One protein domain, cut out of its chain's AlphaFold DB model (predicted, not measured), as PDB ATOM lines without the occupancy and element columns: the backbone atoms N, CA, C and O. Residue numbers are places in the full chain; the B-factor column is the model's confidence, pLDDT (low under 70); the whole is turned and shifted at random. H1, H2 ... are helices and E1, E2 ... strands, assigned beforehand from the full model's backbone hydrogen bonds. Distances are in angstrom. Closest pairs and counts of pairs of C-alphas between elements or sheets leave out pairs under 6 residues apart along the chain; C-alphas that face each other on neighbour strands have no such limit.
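This is residues 6 to 75 of the 346 residues of an uncharacterized protein of Stentor coeruleus (UniProt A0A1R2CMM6). A strongly twisted, curled sheet of four strands has H1 over one face, while the short H2 runs on from the end of E4 and meets H1 about perpendicular to it. The long stretch of residues 16 to 31 loops away from the end of H1 and comes back to edge strand E1, and residues 36 to 43 cross from that edge to E2 at the other. The printed part has 70 residues, with named elements in the order H1, E1, E2, E3, E4, H2, and the sheet runs E1, E4, E3, E2, all antiparallel. The class is mixed, helices and strands. The whole is compact, with a radius of gyration of the C-alphas of 11.5 A and a rounded outline of 29 by 25 by 20 A.

E3, residues 52 to 59, is an inner strand and forms a hairpin with edge strand E2, residues 44 to 49, at 148 degrees, with N 56 and O 45 2.8 A apart. E3 also forms a hairpin with E4, residues 64 to 69, at 152 degrees, with N 57 and O 66 2.8 A apart. E2, E3 and E4 make a meander, each strand the antiparallel neighbour of the one before. The other edge strand, E1, residues 32 to 35, is antiparallel to E4 at 162 degrees, with N 65 and O 34 2.8 A apart. E1 to E4 form a Greek key, a meander whose last strand pairs with the strand before it in the chain. H1, residues 6 to 15, is on the sheet at a height of 9.7 A, over E3. It runs along the strands, only just, at 28 degrees to E3 on the local plane. The closest C-alphas of H1 and E3 are those of Leu 12 and Gly 55, 6.9 A apart. H2, residues 70 to 75, only grazes the sheet, with its residues 70 to 73. H1 and H2 touch about perpendicular, at 81 degrees, with the C-alphas of Ile 8 and Ile 73 closest at 6.6 A. In both helices every O i to N i+4 pair is within hydrogen-bond range.

E3 is the longest strand, 22.0 A from C-alpha 52 at (-14.523, 17.141, 117.065) to C-alpha 59. E4 measures 16.6 A, E2 16.2 A and E1 10.4 A. H1 begins with C-alpha 6 at (1.386, 13.493, 119.811) and is 14.3 A long. H2, 8.7 A, ends with C-alpha 75 at (-10.418, 3.395, 121.085).

The two C-alphas farthest apart, those of Ser 20 and Glu 51, are 33.9 A apart. The printed part has no cut. The link from H1 to E1 is long, with 16 residues. The mean pLDDT of the printed part is 88.6, and residues 24 to 26 are under 70.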
ATOM      1  N   ASP A   6       0.244  14.085 120.515       89.94
ATOM      2  CA  ASP A   6       1.386  13.493 119.811       89.94
ATOM      3  C   ASP A   6       1.247  11.980 119.609       89.94
ATOM      4  O   ASP A   6       1.614  11.449 118.559       89.94
ATOM      5  N   GLU A   7       0.690  11.266 120.589       90.44
ATOM      6  CA  GLU A   7       0.435   9.831 120.464       90.44
ATOM      7  C   GLU A   7      -0.645   9.530 119.420       90.44
ATOM      8  O   GLU A   7      -0.504   8.576 118.654       90.44
ATOM      9  N   ILE A   8      -1.692  10.358 119.353       91.62
ATOM     10  CA  ILE A   8      -2.742  10.249 118.331       91.62
ATOM     11  C   ILE A   8      -2.149  10.508 116.943       91.62
ATOM     12  O   ILE A   8      -2.380   9.728 116.018       91.62
ATOM     13  N   VAL A   9      -1.329  11.554 116.804       90.69
ATOM     14  CA  VAL A   9      -0.613  11.873 115.563       90.69
ATOM     15  C   VAL A   9       0.293  10.715 115.140       90.69
ATOM     16  O   VAL A   9       0.324  10.359 113.962       90.69
ATOM     17  N   CYS A  10       1.014  10.094 116.075       90.81
ATOM     18  CA  CYS A  10       1.866   8.944 115.778       90.81
ATOM     19  C   CYS A  10       1.059   7.737 115.280       90.81
ATOM     20  O   CYS A  10       1.454   7.105 114.303       90.81
ATOM     21  N   GLU A  11      -0.087   7.437 115.894       91.75
ATOM     22  CA  GLU A  11      -0.971   6.360 115.429       91.75
ATOM     23  C   GLU A  11      -1.567   6.673 114.047       91.75
ATOM     24  O   GLU A  11      -1.588   5.806 113.178       91.75
ATOM     25  N   LEU A  12      -1.955   7.921 113.778       91.56
ATOM     26  CA  LEU A  12      -2.417   8.337 112.448       91.56
ATOM     27  C   LEU A  12      -1.314   8.254 111.381       91.56
ATOM     28  O   LEU A  12      -1.590   7.873 110.243       91.56
ATOM     29  N   LYS A  13      -0.054   8.527 111.736       91.31
ATOM     30  CA  LYS A  13       1.094   8.294 110.842       91.31
ATOM     31  C   LYS A  13       1.282   6.810 110.521       91.31
ATOM     32  O   LYS A  13       1.623   6.488 109.385       91.31
ATOM     33  N   LEU A  14       1.041   5.909 111.480       88.44
ATOM     34  CA  LEU A  14       1.048   4.463 111.218       88.44
ATOM     35  C   LEU A  14      -0.066   4.075 110.240       88.44
ATOM     36  O   LEU A  14       0.208   3.380 109.267       88.44
ATOM     37  N   PHE A  15      -1.281   4.603 110.425       85.81
ATOM     38  CA  PHE A  15      -2.387   4.409 109.480       85.81
ATOM     39  C   PHE A  15      -2.063   4.902 108.073       85.81
ATOM     40  O   PHE A  15      -2.479   4.286 107.091       85.81
ATOM     41  N   ALA A  16      -1.379   6.042 107.965       87.94
ATOM     42  CA  ALA A  16      -1.087   6.683 106.689       87.94
ATOM     43  C   ALA A  16      -0.064   5.908 105.847       87.94
ATOM     44  O   ALA A  16       0.081   6.188 104.657       87.94
ATOM     45  N   ARG A  17       0.612   4.902 106.413       88.81
ATOM     46  CA  ARG A  17       1.530   4.046 105.659       88.81
ATOM     47  C   ARG A  17       0.811   3.370 104.493       88.81
ATOM     48  O   ARG A  17      -0.312   2.880 104.618       88.81
ATOM     49  N   ASN A  18       1.479   3.356 103.343       84.19
ATOM     50  CA  ASN A  18       0.950   2.799 102.100       84.19
ATOM     51  C   ASN A  18       1.243   1.301 102.012       84.19
ATOM     52  O   ASN A  18       1.955   0.865 101.112       84.19
ATOM     53  N   TYR A  19       0.720   0.538 102.974       86.44
ATOM     54  CA  TYR A  19       0.812  -0.918 102.962       86.44
ATOM     55  C   TYR A  19       0.151  -1.521 101.717       86.44
ATOM     56  O   TYR A  19      -0.602  -0.872 100.981       86.44
ATOM     57  N   SER A  20       0.447  -2.792 101.488       82.25
ATOM     58  CA  SER A  20      -0.162  -3.614 100.460       82.25
ATOM     59  C   SER A  20      -1.694  -3.612 100.556       82.25
ATOM     60  O   SER A  20      -2.303  -3.283 101.578       82.25
ATOM     61  N   GLN A  21      -2.359  -4.041  99.479       76.56
ATOM     62  CA  GLN A  21      -3.823  -4.087  99.439       76.56
ATOM     63  C   GLN A  21      -4.448  -4.982 100.518       76.56
ATOM     64  O   GLN A  21      -5.625  -4.812 100.835       76.56
ATOM     65  N   ALA A  22      -3.670  -5.882 101.119       73.44
ATOM     66  CA  ALA A  22      -4.126  -6.684 102.240       73.44
ATOM     67  C   ALA A  22      -4.441  -5.847 103.494       73.44
ATOM     68  O   ALA A  22      -5.283  -6.233 104.295       73.44
ATOM     69  N   HIS A  23      -3.839  -4.668 103.648       74.00
ATOM     70  CA  HIS A  23      -4.076  -3.798 104.800       74.00
ATOM     71  C   HIS A  23      -5.231  -2.794 104.565       74.00
ATOM     72  O   HIS A  23      -5.630  -2.076 105.476       74.00
ATOM     73  N   ASN A  24      -5.819  -2.734 103.362       62.28
ATOM     74  CA  ASN A  24      -6.647  -1.599 102.921       62.28
ATOM     75  C   ASN A  24      -8.106  -1.549 103.433       62.28
ATOM     76  O   ASN A  24      -8.879  -0.706 102.969       62.28
ATOM     77  N   SER A  25      -8.525  -2.386 104.389       61.00
ATOM     78  CA  SER A  25      -9.904  -2.367 104.913       61.00
ATOM     79  C   SER A  25     -10.027  -1.834 106.345       61.00
ATOM     80  O   SER A  25     -10.547  -2.510 107.227       61.00
ATOM     81  N   PHE A  26      -9.654  -0.571 106.579       66.62
ATOM     82  CA  PHE A  26      -9.903   0.136 107.854       66.62
ATOM     83  C   PHE A  26     -11.342   0.661 108.004       66.62
ATOM     84  O   PHE A  26     -11.590   1.684 108.648       66.62
ATOM     85  N   SER A  27     -12.317  -0.001 107.382       73.69
ATOM     86  CA  SER A  27     -13.686   0.515 107.251       73.69
ATOM     87  C   SER A  27     -14.351   0.830 108.592       73.69
ATOM     88  O   SER A  27     -15.119   1.780 108.658       73.69
ATOM     89  N   LYS A  28     -14.020   0.088 109.655       89.25
ATOM     90  CA  LYS A  28     -14.632   0.247 110.984       89.25
ATOM     91  C   LYS A  28     -14.127   1.447 111.795       89.25
ATOM     92  O   LYS A  28     -14.808   1.864 112.722       89.25
ATOM     93  N   TRP A  29     -12.940   1.973 111.487       91.88
ATOM     94  CA  TRP A  29     -12.348   3.110 112.215       91.88
ATOM     95  C   TRP A  29     -12.594   4.448 111.524       91.88
ATOM     96  O   TRP A  29     -12.513   5.507 112.149       91.88
ATOM     97  N   LYS A  30     -12.885   4.386 110.227       90.69
ATOM     98  CA  LYS A  30     -13.120   5.536 109.371       90.69
ATOM     99  C   LYS A  30     -14.478   6.164 109.662       90.69
ATOM    100  O   LYS A  30     -15.491   5.472 109.692       90.69
ATOM    101  N   SER A  31     -14.495   7.484 109.795       91.50
ATOM    102  CA  SER A  31     -15.727   8.263 109.923       91.50
ATOM    103  C   SER A  31     -16.373   8.476 108.555       91.50
ATOM    104  O   SER A  31     -17.549   8.185 108.370       91.50
ATOM    105  N   PHE A  32     -15.597   8.929 107.567       90.44
ATOM    106  CA  PHE A  32     -16.073   9.101 106.193       90.44
ATOM    107  C   PHE A  32     -14.931   9.027 105.172       90.44
ATOM    108  O   PHE A  32     -13.747   9.061 105.513       90.44
ATOM    109  N   LYS A  33     -15.301   8.887 103.895       92.06
ATOM    110  CA  LYS A  33     -14.389   8.859 102.746       92.06
ATOM    111  C   LYS A  33     -14.886   9.838 101.689       92.06
ATOM    112  O   LYS A  33     -16.042   9.749 101.288       92.06
ATOM    113  N   LYS A  34     -14.002  10.698 101.190       92.12
ATOM    114  CA  LYS A  34     -14.285  11.647 100.105       92.12
ATOM    115  C   LYS A  34     -13.335  11.388  98.936       92.12
ATOM    116  O   LYS A  34     -12.133  11.241  99.147       92.12
ATOM    117  N   LYS A  35     -13.858  11.293  97.711       92.56
ATOM    118  CA  LYS A  35     -13.017  11.301  96.501       92.56
ATOM    119  C   LYS A  35     -12.512  12.717  96.253       92.56
ATOM    120  O   LYS A  35     -13.248  13.669  96.503       92.56
ATOM    121  N   VAL A  36     -11.276  12.834  95.793       92.06
ATOM    122  CA  VAL A  36     -10.664  14.121  95.465       92.06
ATOM    123  C   VAL A  36     -10.080  14.060  94.065       92.06
ATOM    124  O   VAL A  36      -9.469  13.056  93.689       92.06
ATOM    125  N   ASP A  37     -10.303  15.126  93.306       88.38
ATOM    126  CA  ASP A  37      -9.794  15.259  91.942       88.38
ATOM    127  C   ASP A  37      -8.352  15.783  91.942       88.38
ATOM    128  O   ASP A  37      -7.537  15.373  91.116       88.38
ATOM    129  N   GLU A  38      -8.015  16.603  92.939       90.00
ATOM    130  CA  GLU A  38      -6.686  17.169  93.149       90.00
ATOM    131  C   GLU A  38      -5.907  16.409  94.228       90.00
ATOM    132  O   GLU A  38      -6.472  15.878  95.191       90.00
ATOM    133  N   VAL A  39      -4.588  16.336  94.044       89.38
ATOM    134  CA  VAL A  39      -3.663  15.715  94.997       89.38
ATOM    135  C   VAL A  39      -3.374  16.725  96.112       89.38
ATOM    136  O   VAL A  39      -2.826  17.784  95.814       89.38
ATOM    137  N   PRO A  40      -3.707  16.427  97.382       89.38
ATOM    138  CA  PRO A  40      -3.368  17.304  98.497       89.38
ATOM    139  C   PRO A  40      -1.850  17.431  98.670       89.38
ATOM    140  O   PRO A  40      -1.121  16.463  98.453       89.38
ATOM    141  N   GLU A  41      -1.386  18.589  99.142       88.38
ATOM    142  CA  GLU A  41       0.040  18.836  99.417       88.38
ATOM    143  C   GLU A  41       0.606  17.887 100.483       88.38
ATOM    144  O   GLU A  41       1.741  17.418 100.387       88.38
ATOM    145  N   CYS A  42      -0.210  17.566 101.490       88.19
ATOM    146  CA  CYS A  42       0.169  16.736 102.625       88.19
ATOM    147  C   CYS A  42      -0.630  15.430 102.647       88.19
ATOM    148  O   CYS A  42      -1.851  15.421 102.489       88.19
ATOM    149  N   GLN A  43       0.051  14.313 102.927       89.75
ATOM    150  CA  GLN A  43      -0.609  13.012 103.070       89.75
ATOM    151  C   GLN A  43      -1.490  12.932 104.326       89.75
ATOM    152  O   GLN A  43      -2.491  12.216 104.328       89.75
ATOM    153  N   LEU A  44      -1.103  13.636 105.391       91.94
ATOM    154  CA  LEU A  44      -1.797  13.660 106.673       91.94
ATOM    155  C   LEU A  44      -2.044  15.112 107.080       91.94
ATOM    156  O   LEU A  44      -1.091  15.883 107.196       91.94
ATOM    157  N   THR A  45      -3.302  15.460 107.319       93.06
ATOM    158  CA  THR A  45      -3.710  16.764 107.856       93.06
ATOM    159  C   THR A  45      -4.651  16.580 109.044       93.06
ATOM    160  O   THR A  45      -5.162  15.482 109.285       93.06
ATOM    161  N   PHE A  46      -4.850  17.646 109.813       93.56
ATOM    162  CA  PHE A  46      -5.695  17.654 111.003       93.56
ATOM    163  C   PHE A  46      -6.631  18.847 110.927       93.56
ATOM    164  O   PHE A  46      -6.204  19.915 110.493       93.56
ATOM    165  N   ASP A  47      -7.877  18.649 111.333       90.94
ATOM    166  CA  ASP A  47      -8.883  19.709 111.350       90.94
ATOM    167  C   ASP A  47      -9.908  19.453 112.458       90.94
ATOM    168  O   ASP A  47     -10.038  18.326 112.958       90.94
ATOM    169  N   GLU A  48     -10.642  20.498 112.818       90.81
ATOM    170  CA  GLU A  48     -11.716  20.459 113.799       90.81
ATOM    171  C   GLU A  48     -13.056  20.778 113.124       90.81
ATOM    172  O   GLU A  48     -13.223  21.811 112.483       90.81
ATOM    173  N   ILE A  49     -14.026  19.872 113.269       87.50
ATOM    174  CA  ILE A  49     -15.385  20.035 112.741       87.50
ATOM    175  C   ILE A  49     -16.363  19.752 113.874       87.50
ATOM    176  O   ILE A  49     -16.298  18.678 114.471       87.50
ATOM    177  N   ASP A  50     -17.277  20.682 114.152       86.94
ATOM    178  CA  ASP A  50     -18.308  20.552 115.193       86.94
ATOM    179  C   ASP A  50     -17.728  20.117 116.557       86.94
ATOM    180  O   ASP A  50     -18.181  19.136 117.152       86.94
ATOM    181  N   GLU A  51     -16.671  20.804 117.013       89.38
ATOM    182  CA  GLU A  51     -15.946  20.524 118.273       89.38
ATOM    183  C   GLU A  51     -15.290  19.128 118.334       89.38
ATOM    184  O   GLU A  51     -14.907  18.620 119.394       89.38
ATOM    185  N   LYS A  52     -15.163  18.454 117.184       91.38
ATOM    186  CA  LYS A  52     -14.523  17.141 117.065       91.38
ATOM    187  C   LYS A  52     -13.254  17.244 116.243       91.38
ATOM    188  O   LYS A  52     -13.246  17.734 115.120       91.38
ATOM    189  N   ASN A  53     -12.193  16.665 116.790       93.81
ATOM    190  CA  ASN A  53     -10.895  16.587 116.139       93.81
ATOM    191  C   ASN A  53     -10.823  15.395 115.173       93.81
ATOM    192  O   ASN A  53     -11.137  14.252 115.543       93.81
ATOM    193  N   TYR A  54     -10.355  15.663 113.956       95.75
ATOM    194  CA  TYR A  54     -10.193  14.688 112.885       95.75
ATOM    195  C   TYR A  54      -8.758  14.657 112.358       95.75
ATOM    196  O   TYR A  54      -8.082  15.674 112.238       95.75
ATOM    197  N   GLY A  55      -8.309  13.455 112.003       95.12
ATOM    198  CA  GLY A  55      -7.146  13.236 111.149       95.12
ATOM    199  C   GLY A  55      -7.593  12.821 109.753       95.12
ATOM    200  O   GLY A  55      -8.434  11.929 109.613       95.12
ATOM    201  N   TYR A  56      -7.020  13.435 108.726       94.25
ATOM    202  CA  TYR A  56      -7.337  13.185 107.324       94.25
ATOM    203  C   TYR A  56      -6.146  12.541 106.642       94.25
ATOM    204  O   TYR A  56      -5.053  13.096 106.642       94.25
ATOM    205  N   ILE A  57      -6.365  11.377 106.043       93.31
ATOM    206  CA  ILE A  57      -5.328  10.621 105.348       93.31
ATOM    207  C   ILE A  57      -5.666  10.579 103.868       93.31
ATOM    208  O   ILE A  57      -6.676   9.995 103.462       93.31
ATOM    209  N   TYR A  58      -4.797  11.156 103.050       92.00
ATOM    210  CA  TYR A  58      -4.855  10.997 101.608       92.00
ATOM    211  C   TYR A  58      -4.304   9.625 101.197       92.00
ATOM    212  O   TYR A  58      -3.208   9.217 101.588       92.00
ATOM    213  N   ARG A  59      -5.082   8.903 100.384       88.62
ATOM    214  CA  ARG A  59      -4.740   7.600  99.804       88.62
ATOM    215  C   ARG A  59      -4.499   7.770  98.300       88.62
ATOM    216  O   ARG A  59      -5.481   7.764  97.549       88.62
ATOM    217  N   PRO A  60      -3.234   7.863  97.839       85.56
ATOM    218  CA  PRO A  60      -2.917   8.129  96.433       85.56
ATOM    219  C   PRO A  60      -3.544   7.113  95.475       85.56
ATOM    220  O   PRO A  60      -4.173   7.482  94.488       85.56
ATOM    221  N   VAL A  61      -3.466   5.826  95.827       82.88
ATOM    222  CA  VAL A  61      -4.002   4.716  95.019       82.88
ATOM    223  C   VAL A  61      -5.514   4.833  94.804       82.88
ATOM    224  O   VAL A  61      -6.030   4.444  93.762       82.88
ATOM    225  N   LEU A  62      -6.238   5.380  95.783       83.44
ATOM    226  CA  LEU A  62      -7.697   5.476  95.756       83.44
ATOM    227  C   LEU A  62      -8.202   6.863  95.340       83.44
ATOM    228  O   LEU A  62      -9.421   7.038  95.258       83.44
ATOM    229  N   LYS A  63      -7.296   7.832  95.125       88.94
ATOM    230  CA  LYS A  63      -7.602   9.259  94.922       88.94
ATOM    231  C   LYS A  63      -8.680   9.748  95.892       88.94
ATOM    232  O   LYS A  63      -9.731  10.266  95.516       88.94
ATOM    233  N   SER A  64      -8.461   9.472  97.174       91.38
ATOM    234  CA  SER A  64      -9.460   9.737  98.204       91.38
ATOM    235  C   SER A  64      -8.834  10.153  99.517       91.38
ATOM    236  O   SER A  64      -7.781   9.637  99.884       91.38
ATOM    237  N   ILE A  65      -9.552  10.991 100.252       92.12
ATOM    238  CA  ILE A  65      -9.262  11.339 101.635       92.12
ATOM    239  C   ILE A  65     -10.155  10.499 102.547       92.12
ATOM    240  O   ILE A  65     -11.368  10.389 102.338       92.12
ATOM    241  N   GLU A  66      -9.546   9.890 103.554       92.88
ATOM    242  CA  GLU A  66     -10.221   9.173 104.628       92.88
ATOM    243  C   GLU A  66     -10.103   9.977 105.919       92.88
ATOM    244  O   GLU A  66      -9.002  10.373 106.295       92.88
ATOM    245  N   ALA A  67     -11.228  10.218 106.589       94.00
ATOM    246  CA  ALA A  67     -11.263  10.958 107.843       94.00
ATOM    247  C   ALA A  67     -11.447  10.015 109.033       94.00
ATOM    248  O   ALA A  67     -12.281   9.100 109.001       94.00
ATOM    249  N   PHE A  68     -10.695  10.275 110.098       94.56
ATOM    250  CA  PHE A  68     -10.692   9.499 111.329       94.56
ATOM    251  C   PHE A  68     -10.874  10.432 112.519       94.56
ATOM    252  O   PHE A  68     -10.017  11.269 112.799       94.56
ATOM    253  N   GLN A  69     -11.981  10.276 113.238       95.19
ATOM    254  CA  GLN A  69     -12.190  11.002 114.486       95.19
ATOM    255  C   GLN A  69     -11.179  10.539 115.544       95.19
ATOM    256  O   GLN A  69     -10.941   9.338 115.703       95.19
ATOM    257  N   PHE A  70     -10.627  11.472 116.319       94.88
ATOM    258  CA  PHE A  70      -9.627  11.167 117.349       94.88
ATOM    259  C   PHE A  70     -10.134  10.161 118.389       94.88
ATOM    260  O   PHE A  70      -9.385   9.288 118.817       94.88
ATOM    261  N   GLU A  71     -11.422  10.204 118.733       94.12
ATOM    262  CA  GLU A  71     -12.047   9.232 119.636       94.12
ATOM    263  C   GLU A  71     -11.921   7.784 119.122       94.12
ATOM    264  O   GLU A  71     -11.651   6.861 119.894       94.12
ATOM    265  N   ASN A  72     -12.055   7.576 117.808       93.81
ATOM    266  CA  ASN A  72     -11.893   6.257 117.195       93.81
ATOM    267  C   ASN A  72     -10.436   5.797 117.248       93.81
ATOM    268  O   ASN A  72     -10.178   4.626 117.533       93.81
ATOM    269  N   ILE A  73      -9.491   6.718 117.042       94.25
ATOM    270  CA  ILE A  73      -8.061   6.432 117.184       94.25
ATOM    271  C   ILE A  73      -7.745   6.048 118.630       94.25
ATOM    272  O   ILE A  73      -7.151   4.998 118.854       94.25
ATOM    273  N   ILE A  74      -8.248   6.794 119.619       94.69
ATOM    274  CA  ILE A  74      -8.080   6.475 121.045       94.69
ATOM    275  C   ILE A  74      -8.615   5.072 121.365       94.69
ATOM    276  O   ILE A  74      -7.919   4.275 122.002       94.69
ATOM    277  N   LYS A  75      -9.824   4.731 120.895       94.56
ATOM    278  CA  LYS A  75     -10.418   3.395 121.085       94.56
ATOM    279  C   LYS A  75      -9.551   2.297 120.476       94.56
ATOM    280  O   LYS A  75      -9.290   1.285 121.127       94.56
TER     281      LYS A  75